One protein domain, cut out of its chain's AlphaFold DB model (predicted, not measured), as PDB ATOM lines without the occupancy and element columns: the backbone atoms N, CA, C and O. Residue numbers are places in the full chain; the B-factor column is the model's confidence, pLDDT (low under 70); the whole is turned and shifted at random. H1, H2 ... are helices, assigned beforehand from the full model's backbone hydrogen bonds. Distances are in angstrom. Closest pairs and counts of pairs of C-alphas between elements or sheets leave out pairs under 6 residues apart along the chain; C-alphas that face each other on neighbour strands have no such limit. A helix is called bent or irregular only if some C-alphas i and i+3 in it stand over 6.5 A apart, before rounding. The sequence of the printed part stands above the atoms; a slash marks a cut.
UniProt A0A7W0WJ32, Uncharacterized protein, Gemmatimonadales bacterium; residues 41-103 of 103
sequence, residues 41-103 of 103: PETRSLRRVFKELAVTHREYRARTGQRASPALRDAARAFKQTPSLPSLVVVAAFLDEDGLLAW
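AT A GLANCE: This is residues 41 to 103 of the 103 residues of an uncharacterized protein of Gemmatimonadales bacterium (UniProt A0A7W0WJ32). A long helix, H1, makes the longest axis of a small three-helix bundle, and a helical hairpin of two shorter helices, H2 and H3, lies alongside it. The three helix centres make a triangle, with H3 packed on both other helices, while the side between H1 and H2 is more open, and H1 runs past the hairpin at both ends. The printed part has 63 residues, with three named helices in the order H1, H2, H3 and no named strand, and its class is all helix. The whole is compact, with a radius of gyration of the C-alphas of 11.3 A, and its outline is only just elongated, with spans of 34 by 23 by 16 A.

HOW THE PARTS SIT: The printed part begins with H1, residues 41 to 64. A tight link, residues 65 to 69, joins it to H2, residues 70 to 81. H1 and H2 are near each other, with 7 pairs of C-alphas within 10 A; their closest C-alphas are 8.4 A apart. A second tight link, residues 82 to 84, leads on to H3, residues 85 to 97. H2 and H3 touch, with 12 pairs of C-alphas within 8 A. The closest C-alphas of the two are those of Phe 79 and Ser 87, 5.1 A apart, and their centres are 10.0 A apart. They run opposite ways at a shallow tilt of 24 degrees and form a helical hairpin. H3 also touches H1, with 6 pairs of C-alphas within 8 A, and H1 touches H3 with residues 46 to 57 alone. The closest C-alphas here are those of Phe 50 and Leu 88, 6.7 A apart, and the two centres are 10.9 A apart. H1 and H3 run the same way at a shallow tilt of 20 degrees. In the backbones of H1, H2 and H3, every pair of O i and N i+4 is within hydrogen-bond range.

IN THESE COORDINATES: H1 has 24 residues, Pro 41 to Thr 64, and is the longest helix. Its C-alphas go from (1.201, 12.720, 80.981) at residue 41 to (-18.017, -13.470, 93.740) at residue 64, a length of 34.9 A. H2 has 12 residues, Pro 70 to Gln 81, and measures 16.6 A from first to last C-alpha. H3 has 13 residues, Leu 85 to Glu 97, and measures 18.3 A from its first C-alpha to its last, which is at (-23.228, 0.360, 89.961). No helix is bent or irregular. After H3, residues 98 to 103 belong to no named element, and C-alpha 103 is at (-14.529, 6.565, 96.793).

THE WHOLE: The two C-alphas farthest apart in the domain are those of Pro 41 and Gly 65, at 35.4 A. The first and last printed C-alphas, those of Pro 41 and Trp 103, are 23.1 A apart. The printed part runs from residue 41 to residue 103, the last residue of the chain, and has no cut. Both links, H1 to H2 and H2 to H3, are tight, and there is no long link. The mean pLDDT of the printed part is 83.4. The mean pLDDT is 85 for H1, 86 for H2 and 84 for H3. The model's confidence is low, under 70, at residues 102 to 103.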
ATOM      1  N   PRO A  41       1.283  13.023  79.550       74.19
ATOM      2  CA  PRO A  41       1.201  12.720  80.981       74.19
ATOM      3  C   PRO A  41      -0.245  12.447  81.434       74.19
ATOM      4  O   PRO A  41      -0.479  11.641  82.337       74.19
ATOM      5  N   GLU A  42      -1.220  13.045  80.752       76.75
ATOM      6  CA  GLU A  42      -2.645  12.776  80.918       76.75
ATOM      7  C   GLU A  42      -3.025  11.344  80.509       76.75
ATOM      8  O   GLU A  42      -3.591  10.614  81.322       76.75
ATOM      9  N   THR A  43      -2.632  10.875  79.318       79.62
ATOM     10  CA  THR A  43      -2.880   9.490  78.881       79.62
ATOM     11  C   THR A  43      -2.276   8.467  79.845       79.62
ATOM     12  O   THR A  43      -2.895   7.436  80.124       79.62
ATOM     13  N   ARG A  44      -1.089   8.740  80.403       81.88
ATOM     14  CA  ARG A  44      -0.473   7.868  81.422       81.88
ATOM     15  C   ARG A  44      -1.304   7.812  82.703       81.88
ATOM     16  O   ARG A  44      -1.482   6.731  83.262       81.88
ATOM     17  N   SER A  45      -1.837   8.952  83.133       80.25
ATOM     18  CA  SER A  45      -2.693   9.054  84.320       80.25
ATOM     19  C   SER A  45      -4.013   8.305  84.118       80.25
ATOM     20  O   SER A  45      -4.394   7.500  84.964       80.25
ATOM     21  N   LEU A  46      -4.651   8.467  82.953       85.25
ATOM     22  CA  LEU A  46      -5.867   7.737  82.578       85.25
ATOM     23  C   LEU A  46      -5.643   6.220  82.570       85.25
ATOM     24  O   LEU A  46      -6.431   5.466  83.137       85.25
ATOM     25  N   ARG A  47      -4.548   5.755  81.956       87.25
ATOM     26  CA  ARG A  47      -4.212   4.322  81.904       87.25
ATOM     27  C   ARG A  47      -3.932   3.737  83.283       87.25
ATOM     28  O   ARG A  47      -4.269   2.578  83.521       87.25
ATOM     29  N   ARG A  48      -3.321   4.515  84.180       85.94
ATOM     30  CA  ARG A  48      -3.086   4.096  85.563       85.94
ATOM     31  C   ARG A  48      -4.405   3.871  86.299       85.94
ATOM     32  O   ARG A  48      -4.601   2.772  86.806       85.94
ATOM     33  N   VAL A  49      -5.318   4.845  86.263       86.31
ATOM     34  CA  VAL A  49      -6.647   4.709  86.887       86.31
ATOM     35  C   VAL A  49      -7.417   3.539  86.274       86.31
ATOM     36  O   VAL A  49      -7.957   2.715  86.998       86.31
ATOM     37  N   PHE A  50      -7.392   3.383  84.948       87.12
ATOM     38  CA  PHE A  50      -8.014   2.231  84.291       87.12
ATOM     39  C   PHE A  50      -7.467   0.888  84.800       87.12
ATOM     40  O   PHE A  50      -8.226  -0.057  85.002       87.12
ATOM     41  N   LYS A  51      -6.150   0.785  85.017       88.50
ATOM     42  CA  LYS A  51      -5.531  -0.435  85.546       88.50
ATOM     43  C   LYS A  51      -5.950  -0.693  86.993       88.50
ATOM     44  O   LYS A  51      -6.222  -1.841  87.321       88.50
ATOM     45  N   GLU A  52      -6.016   0.344  87.824       87.31
ATOM     46  CA  GLU A  52      -6.503   0.251  89.206       87.31
ATOM     47  C   GLU A  52      -7.954  -0.260  89.230       87.31
ATOM     48  O   GLU A  52      -8.225  -1.287  89.849       87.31
ATOM     49  N   LEU A  53      -8.845   0.340  88.430       85.81
ATOM     50  CA  LEU A  53     -10.234  -0.109  88.258       85.81
ATOM     51  C   LEU A  53     -10.329  -1.570  87.783       85.81
ATOM     52  O   LEU A  53     -11.124  -2.358  88.297       85.81
ATOM     53  N   ALA A  54      -9.492  -1.964  86.819       86.25
ATOM     54  CA  ALA A  54      -9.470  -3.328  86.301       86.25
ATOM     55  C   ALA A  54      -9.000  -4.357  87.342       86.25
ATOM     56  O   ALA A  54      -9.477  -5.494  87.323       86.25
ATOM     57  N   VAL A  55      -8.073  -3.983  88.231       87.94
ATOM     58  CA  VAL A  55      -7.622  -4.837  89.340       87.94
ATOM     59  C   VAL A  55      -8.746  -5.010  90.354       87.94
ATOM     60  O   VAL A  55      -9.105  -6.152  90.627       87.94
ATOM     61  N   THR A  56      -9.370  -3.921  90.811       86.06
ATOM     62  CA  THR A  56     -10.509  -3.973  91.744       86.06
ATOM     63  C   THR A  56     -11.628  -4.863  91.209       86.06
ATOM     64  O   THR A  56     -12.106  -5.764  91.896       86.06
ATOM     65  N   HIS A  57     -11.988  -4.696  89.936       85.25
ATOM     66  CA  HIS A  57     -12.997  -5.534  89.301       85.25
ATOM     67  C   HIS A  57     -12.563  -7.001  89.173       85.25
ATOM     68  O   HIS A  57     -13.363  -7.919  89.358       85.25
ATOM     69  N   ARG A  58     -11.290  -7.266  88.855       86.44
ATOM     70  CA  ARG A  58     -10.770  -8.639  88.787       86.44
ATOM     71  C   ARG A  58     -10.840  -9.322  90.149       86.44
ATOM     72  O   ARG A  58     -11.227 -10.485  90.195       86.44
ATOM     73  N   GLU A  59     -10.476  -8.620  91.215       86.56
ATOM     74  CA  GLU A  59     -10.568  -9.131  92.581       86.56
ATOM     75  C   GLU A  59     -12.013  -9.391  92.990       86.56
ATOM     76  O   GLU A  59     -12.298 -10.450  93.540       86.56
ATOM     77  N   TYR A  60     -12.933  -8.478  92.669       83.62
ATOM     78  CA  TYR A  60     -14.357  -8.690  92.911       83.62
ATOM     79  C   TYR A  60     -14.859  -9.964  92.236       83.62
ATOM     80  O   TYR A  60     -15.396 -10.839  92.905       83.62
ATOM     81  N   ARG A  61     -14.597 -10.124  90.933       87.69
ATOM     82  CA  ARG A  61     -14.989 -11.330  90.190       87.69
ATOM     83  C   ARG A  61     -14.356 -12.601  90.740       87.69
ATOM     84  O   ARG A  61     -14.983 -13.652  90.708       87.69
ATOM     85  N   ALA A  62     -13.120 -12.521  91.234       86.25
ATOM     86  CA  ALA A  62     -12.470 -13.658  91.874       86.25
ATOM     87  C   ALA A  62     -13.171 -14.056  93.185       86.25
ATOM     88  O   ALA A  62     -13.243 -15.242  93.483       86.25
ATOM     89  N   ARG A  63     -13.713 -13.089  93.940       84.62
ATOM     90  CA  ARG A  63     -14.449 -13.337  95.192       84.62
ATOM     91  C   ARG A  63     -15.891 -13.795  94.956       84.62
ATOM     92  O   ARG A  63     -16.368 -14.661  95.674       84.62
ATOM     93  N   THR A  64     -16.583 -13.219  93.975       84.19
ATOM     94  CA  THR A  64     -18.017 -13.470  93.740       84.19
ATOM     95  C   THR A  64     -18.299 -14.514  92.667       84.19
ATOM     96  O   THR A  64     -19.443 -14.923  92.497       84.19
ATOM     97  N   GLY A  65     -17.289 -14.915  91.888       84.69
ATOM     98  CA  GLY A  65     -17.466 -15.771  90.712       84.69
ATOM     99  C   GLY A  65     -18.214 -15.091  89.557       84.69
ATOM    100  O   GLY A  65     -18.460 -15.722  88.525       84.69
ATOM    101  N   GLN A  66     -18.570 -13.809  89.694       79.38
ATOM    102  CA  GLN A  66     -19.297 -13.056  88.678       79.38
ATOM    103  C   GLN A  66     -18.432 -12.839  87.432       79.38
ATOM    104  O   GLN A  66     -17.214 -12.653  87.495       79.38
ATOM    105  N   ARG A  67     -19.062 -12.852  86.255       78.44
ATOM    106  CA  ARG A  67     -18.392 -12.534  84.986       78.44
ATOM    107  C   ARG A  67     -18.482 -11.033  84.714       78.44
ATOM    108  O   ARG A  67     -19.376 -10.362  85.201       78.44
ATOM    109  N   ALA A  68     -17.561 -10.511  83.898       77.56
ATOM    110  CA  ALA A  68     -17.673  -9.119  83.452       77.56
ATOM    111  C   ALA A  68     -18.907  -8.970  82.561       77.56
ATOM    112  O   ALA A  68     -19.057  -9.762  81.620       77.56
ATOM    113  N   SER A  69     -19.709  -7.929  82.786       82.19
ATOM    114  CA  SER A  69     -20.802  -7.608  81.873       82.19
ATOM    115  C   SER A  69     -20.250  -7.352  80.453       82.19
ATOM    116  O   SER A  69     -19.117  -6.872  80.292       82.19
ATOM    117  N   PRO A  70     -20.989  -7.717  79.390       84.25
ATOM    118  CA  PRO A  70     -20.617  -7.368  78.019       84.25
ATOM    119  C   PRO A  70     -20.391  -5.858  77.850       84.25
ATOM    120  O   PRO A  70     -19.361  -5.464  77.313       84.25
ATOM    121  N   ALA A  71     -21.261  -5.031  78.435       82.06
ATOM    122  CA  ALA A  71     -21.169  -3.575  78.363       82.06
ATOM    123  C   ALA A  71     -19.873  -3.025  78.994       82.06
ATOM    124  O   ALA A  71     -19.216  -2.158  78.416       82.06
ATOM    125  N   LEU A  72     -19.427  -3.595  80.119       83.94
ATOM    126  CA  LEU A  72     -18.145  -3.242  80.732       83.94
ATOM    127  C   LEU A  72     -16.957  -3.659  79.851       83.94
ATOM    128  O   LEU A  72     -15.957  -2.942  79.771       83.94
ATOM    129  N   ARG A  73     -17.044  -4.807  79.164       86.00
ATOM    130  CA  ARG A  73     -16.008  -5.233  78.208       86.00
ATOM    131  C   ARG A  73     -15.925  -4.290  77.012       86.00
ATOM    132  O   ARG A  73     -14.809  -3.975  76.594       86.00
ATOM    133  N   ASP A  74     -17.061  -3.825  76.510       86.88
ATOM    134  CA  ASP A  74     -17.125  -2.889  75.387       86.88
ATOM    135  C   ASP A  74     -16.598  -1.508  75.784       86.88
ATOM    136  O   ASP A  74     -15.737  -0.963  75.093       86.88
ATOM    137  N   ALA A  75     -16.977  -1.002  76.960       86.25
ATOM    138  CA  ALA A  75     -16.423   0.230  77.519       86.25
ATOM    139  C   ALA A  75     -14.898   0.135  77.721       86.25
ATOM    140  O   ALA A  75     -14.142   1.032  77.336       86.25
ATOM    141  N   ALA A  76     -14.414  -0.992  78.253       87.69
ATOM    142  CA  ALA A  76     -12.986  -1.248  78.415       87.69
ATOM    143  C   ALA A  76     -12.248  -1.361  77.070       87.69
ATOM    144  O   ALA A  76     -11.094  -0.943  76.961       87.69
ATOM    145  N   ARG A  77     -12.887  -1.922  76.037       88.06
ATOM    146  CA  ARG A  77     -12.345  -1.978  74.671       88.06
ATOM    147  C   ARG A  77     -12.276  -0.579  74.056       88.06
ATOM    148  O   ARG A  77     -11.224  -0.233  73.524       88.06
ATOM    149  N   ALA A  78     -13.329   0.225  74.191       87.12
ATOM    150  CA  ALA A  78     -13.366   1.605  73.714       87.12
ATOM    151  C   ALA A  78     -12.256   2.452  74.357       87.12
ATOM    152  O   ALA A  78     -11.516   3.133  73.652       87.12
ATOM    153  N   PHE A  79     -12.043   2.321  75.672       87.25
ATOM    154  CA  PHE A  79     -10.937   2.997  76.358       87.25
ATOM    155  C   PHE A  79      -9.554   2.545  75.857       87.25
ATOM    156  O   PHE A  79      -8.634   3.353  75.750       87.25
ATOM    157  N   LYS A  80      -9.371   1.255  75.541       86.38
ATOM    158  CA  LYS A  80      -8.098   0.750  74.995       86.38
ATOM    159  C   LYS A  80      -7.800   1.296  73.599       86.38
ATOM    160  O   LYS A  80      -6.629   1.520  73.299       86.38
ATOM    161  N   GLN A  81      -8.829   1.480  72.772       88.12
ATOM    162  CA  GLN A  81      -8.704   2.067  71.437       88.12
ATOM    163  C   GLN A  81      -8.435   3.572  71.522       88.12
ATOM    164  O   GLN A  81      -7.474   4.057  70.930       88.12
ATOM    165  N   THR A  82      -9.226   4.278  72.331       86.12
ATOM    166  CA  THR A  82      -9.157   5.733  72.481       86.12
ATOM    167  C   THR A  82      -9.149   6.094  73.969       86.12
ATOM    168  O   THR A  82     -10.205   6.333  74.562       86.12
ATOM    169  N   PRO A  83      -7.964   6.132  74.612       85.44
ATOM    170  CA  PRO A  83      -7.857   6.431  76.035       85.44
ATOM    171  C   PRO A  83      -8.266   7.877  76.299       85.44
ATOM    172  O   PRO A  83      -7.521   8.811  76.006       85.44
ATOM    173  N   SER A  84      -9.453   8.060  76.863       86.62
ATOM    174  CA  SER A  84     -10.036   9.369  77.130       86.62
ATOM    175  C   SER A  84     -10.749   9.372  78.481       86.62
ATOM    176  O   SER A  84     -11.166   8.321  78.981       86.62
ATOM    177  N   LEU A  85     -10.891  10.556  79.080       80.56
ATOM    178  CA  LEU A  85     -11.668  10.733  80.305       80.56
ATOM    179  C   LEU A  85     -13.119  10.227  80.167       80.56
ATOM    180  O   LEU A  85     -13.523   9.459  81.036       80.56
ATOM    181  N   PRO A  86     -13.899  10.560  79.115       84.69
ATOM    182  CA  PRO A  86     -15.269  10.056  78.996       84.69
ATOM    183  C   PRO A  86     -15.328   8.529  78.886       84.69
ATOM    184  O   PRO A  86     -16.141   7.909  79.565       84.69
ATOM    185  N   SER A  87     -14.423   7.892  78.134       85.62
ATOM    186  CA  SER A  87     -14.365   6.423  78.077       85.62
ATOM    187  C   SER A  87     -14.028   5.803  79.440       85.62
ATOM    188  O   SER A  87     -14.547   4.742  79.778       85.62
ATOM    189  N   LEU A  88     -13.193   6.465  80.249       85.56
ATOM    190  CA  LEU A  88     -12.879   6.025  81.610       85.56
ATOM    191  C   LEU A  88     -14.066   6.203  82.569       85.56
ATOM    192  O   LEU A  88     -14.286   5.348  83.422       85.56
ATOM    193  N   VAL A  89     -14.837   7.284  82.417       86.19
ATOM    194  CA  VAL A  89     -16.048   7.549  83.211       86.19
ATOM    195  C   VAL A  89     -17.083   6.451  83.008       86.19
ATOM    196  O   VAL A  89     -17.658   5.992  83.987       86.19
ATOM    197  N   VAL A  90     -17.272   5.979  81.773       86.62
ATOM    198  CA  VAL A  90     -18.192   4.868  81.485       86.62
ATOM    199  C   VAL A  90     -17.742   3.580  82.186       86.62
ATOM    200  O   VAL A  90     -18.553   2.912  82.816       86.62
ATOM    201  N   VAL A  91     -16.446   3.247  82.144       84.88
ATOM    202  CA  VAL A  91     -15.903   2.073  82.858       84.88
ATOM    203  C   VAL A  91     -16.090   2.204  84.369       84.88
ATOM    204  O   VAL A  91     -16.460   1.236  85.025       84.88
ATOM    205  N   ALA A  92     -15.839   3.392  84.921       85.19
ATOM    206  CA  ALA A  92     -16.054   3.650  86.336       85.19
ATOM    207  C   ALA A  92     -17.538   3.545  86.714       85.19
ATOM    208  O   ALA A  92     -17.827   3.062  87.796       85.19
ATOM    209  N   ALA A  93     -18.466   3.959  85.841       85.19
ATOM    210  CA  ALA A  93     -19.905   3.932  86.121       85.19
ATOM    211  C   ALA A  93     -20.403   2.509  86.357       85.19
ATOM    212  O   ALA A  93     -21.034   2.250  87.372       85.19
ATOM    213  N   PHE A  94     -19.995   1.570  85.503       83.38
ATOM    214  CA  PHE A  94     -20.315   0.155  85.695       83.38
ATOM    215  C   PHE A  94     -19.786  -0.404  87.020       83.38
ATOM    216  O   PHE A  94     -20.456  -1.187  87.676       83.38
ATOM    217  N   LEU A  95     -18.586   0.004  87.434       82.12
ATOM    218  CA  LEU A  95     -18.000  -0.469  88.690       82.12
ATOM    219  C   LEU A  95     -18.618   0.199  89.928       82.12
ATOM    220  O   LEU A  95     -18.579  -0.386  91.007       82.12
ATOM    221  N   ASP A  96     -19.155   1.411  89.783       83.62
ATOM    222  CA  ASP A  96     -19.913   2.124  90.820       83.62
ATOM    223  C   ASP A  96     -21.291   1.487  91.024       83.62
ATOM    224  O   ASP A  96     -21.688   1.237  92.158       83.62
ATOM    225  N   GLU A  97     -21.973   1.126  89.931       80.94
ATOM    226  CA  GLU A  97     -23.228   0.360  89.961       80.94
ATOM    227  C   GLU A  97     -23.051  -1.013  90.627       80.94
ATOM    228  O   GLU A  97     -23.906  -1.437  91.401       80.94
ATOM    229  N   ASP A  98     -21.908  -1.670  90.404       76.00
ATOM    230  CA  ASP A  98     -21.541  -2.922  91.082       76.00
ATOM    231  C   ASP A  98     -21.115  -2.715  92.560       76.00
ATOM    232  O   ASP A  98     -20.770  -3.678  93.250       76.00
ATOM    233  N   GLY A  99     -21.088  -1.471  93.061       78.19
ATOM    234  CA  GLY A  99     -20.692  -1.133  94.434       78.19
ATOM    235  C   GLY A  99     -19.204  -1.355  94.736       78.19
ATOM    236  O   GLY A  99     -18.808  -1.480  95.893       78.19
ATOM    237  N   LEU A 100     -18.358  -1.436  93.704       75.00
ATOM    238  CA  LEU A 100     -16.933  -1.788  93.820       75.00
ATOM    239  C   LEU A 100     -16.029  -0.589  94.067       75.00
ATOM    240  O   LEU A 100     -14.824  -0.733  94.288       75.00
ATOM    241  N   LEU A 101     -16.603   0.600  93.981       75.06
ATOM    242  CA  LEU A 101     -15.910   1.860  94.073       75.06
ATOM    243  C   LEU A 101     -16.235   2.512  95.415       75.06
ATOM    244  O   LEU A 101     -17.295   3.082  95.610       75.06
ATOM    245  N   ALA A 102     -15.295   2.401  96.355       64.56
ATOM    246  CA  ALA A 102     -15.431   2.924  97.716       64.56
ATOM    247  C   ALA A 102     -14.949   4.383  97.863       64.56
ATOM    248  O   ALA A 102     -14.451   4.758  98.925       64.56
ATOM    249  N   TRP A 103     -14.999   5.175  96.788       63.38
ATOM    250  CA  TRP A 103     -14.529   6.565  96.793       63.38
ATOM    251  C   TRP A 103     -15.637   7.586  97.038       63.38
ATOM    252  O   TRP A 103     -16.790   7.364  96.611       63.38
TER     253      TRP A 103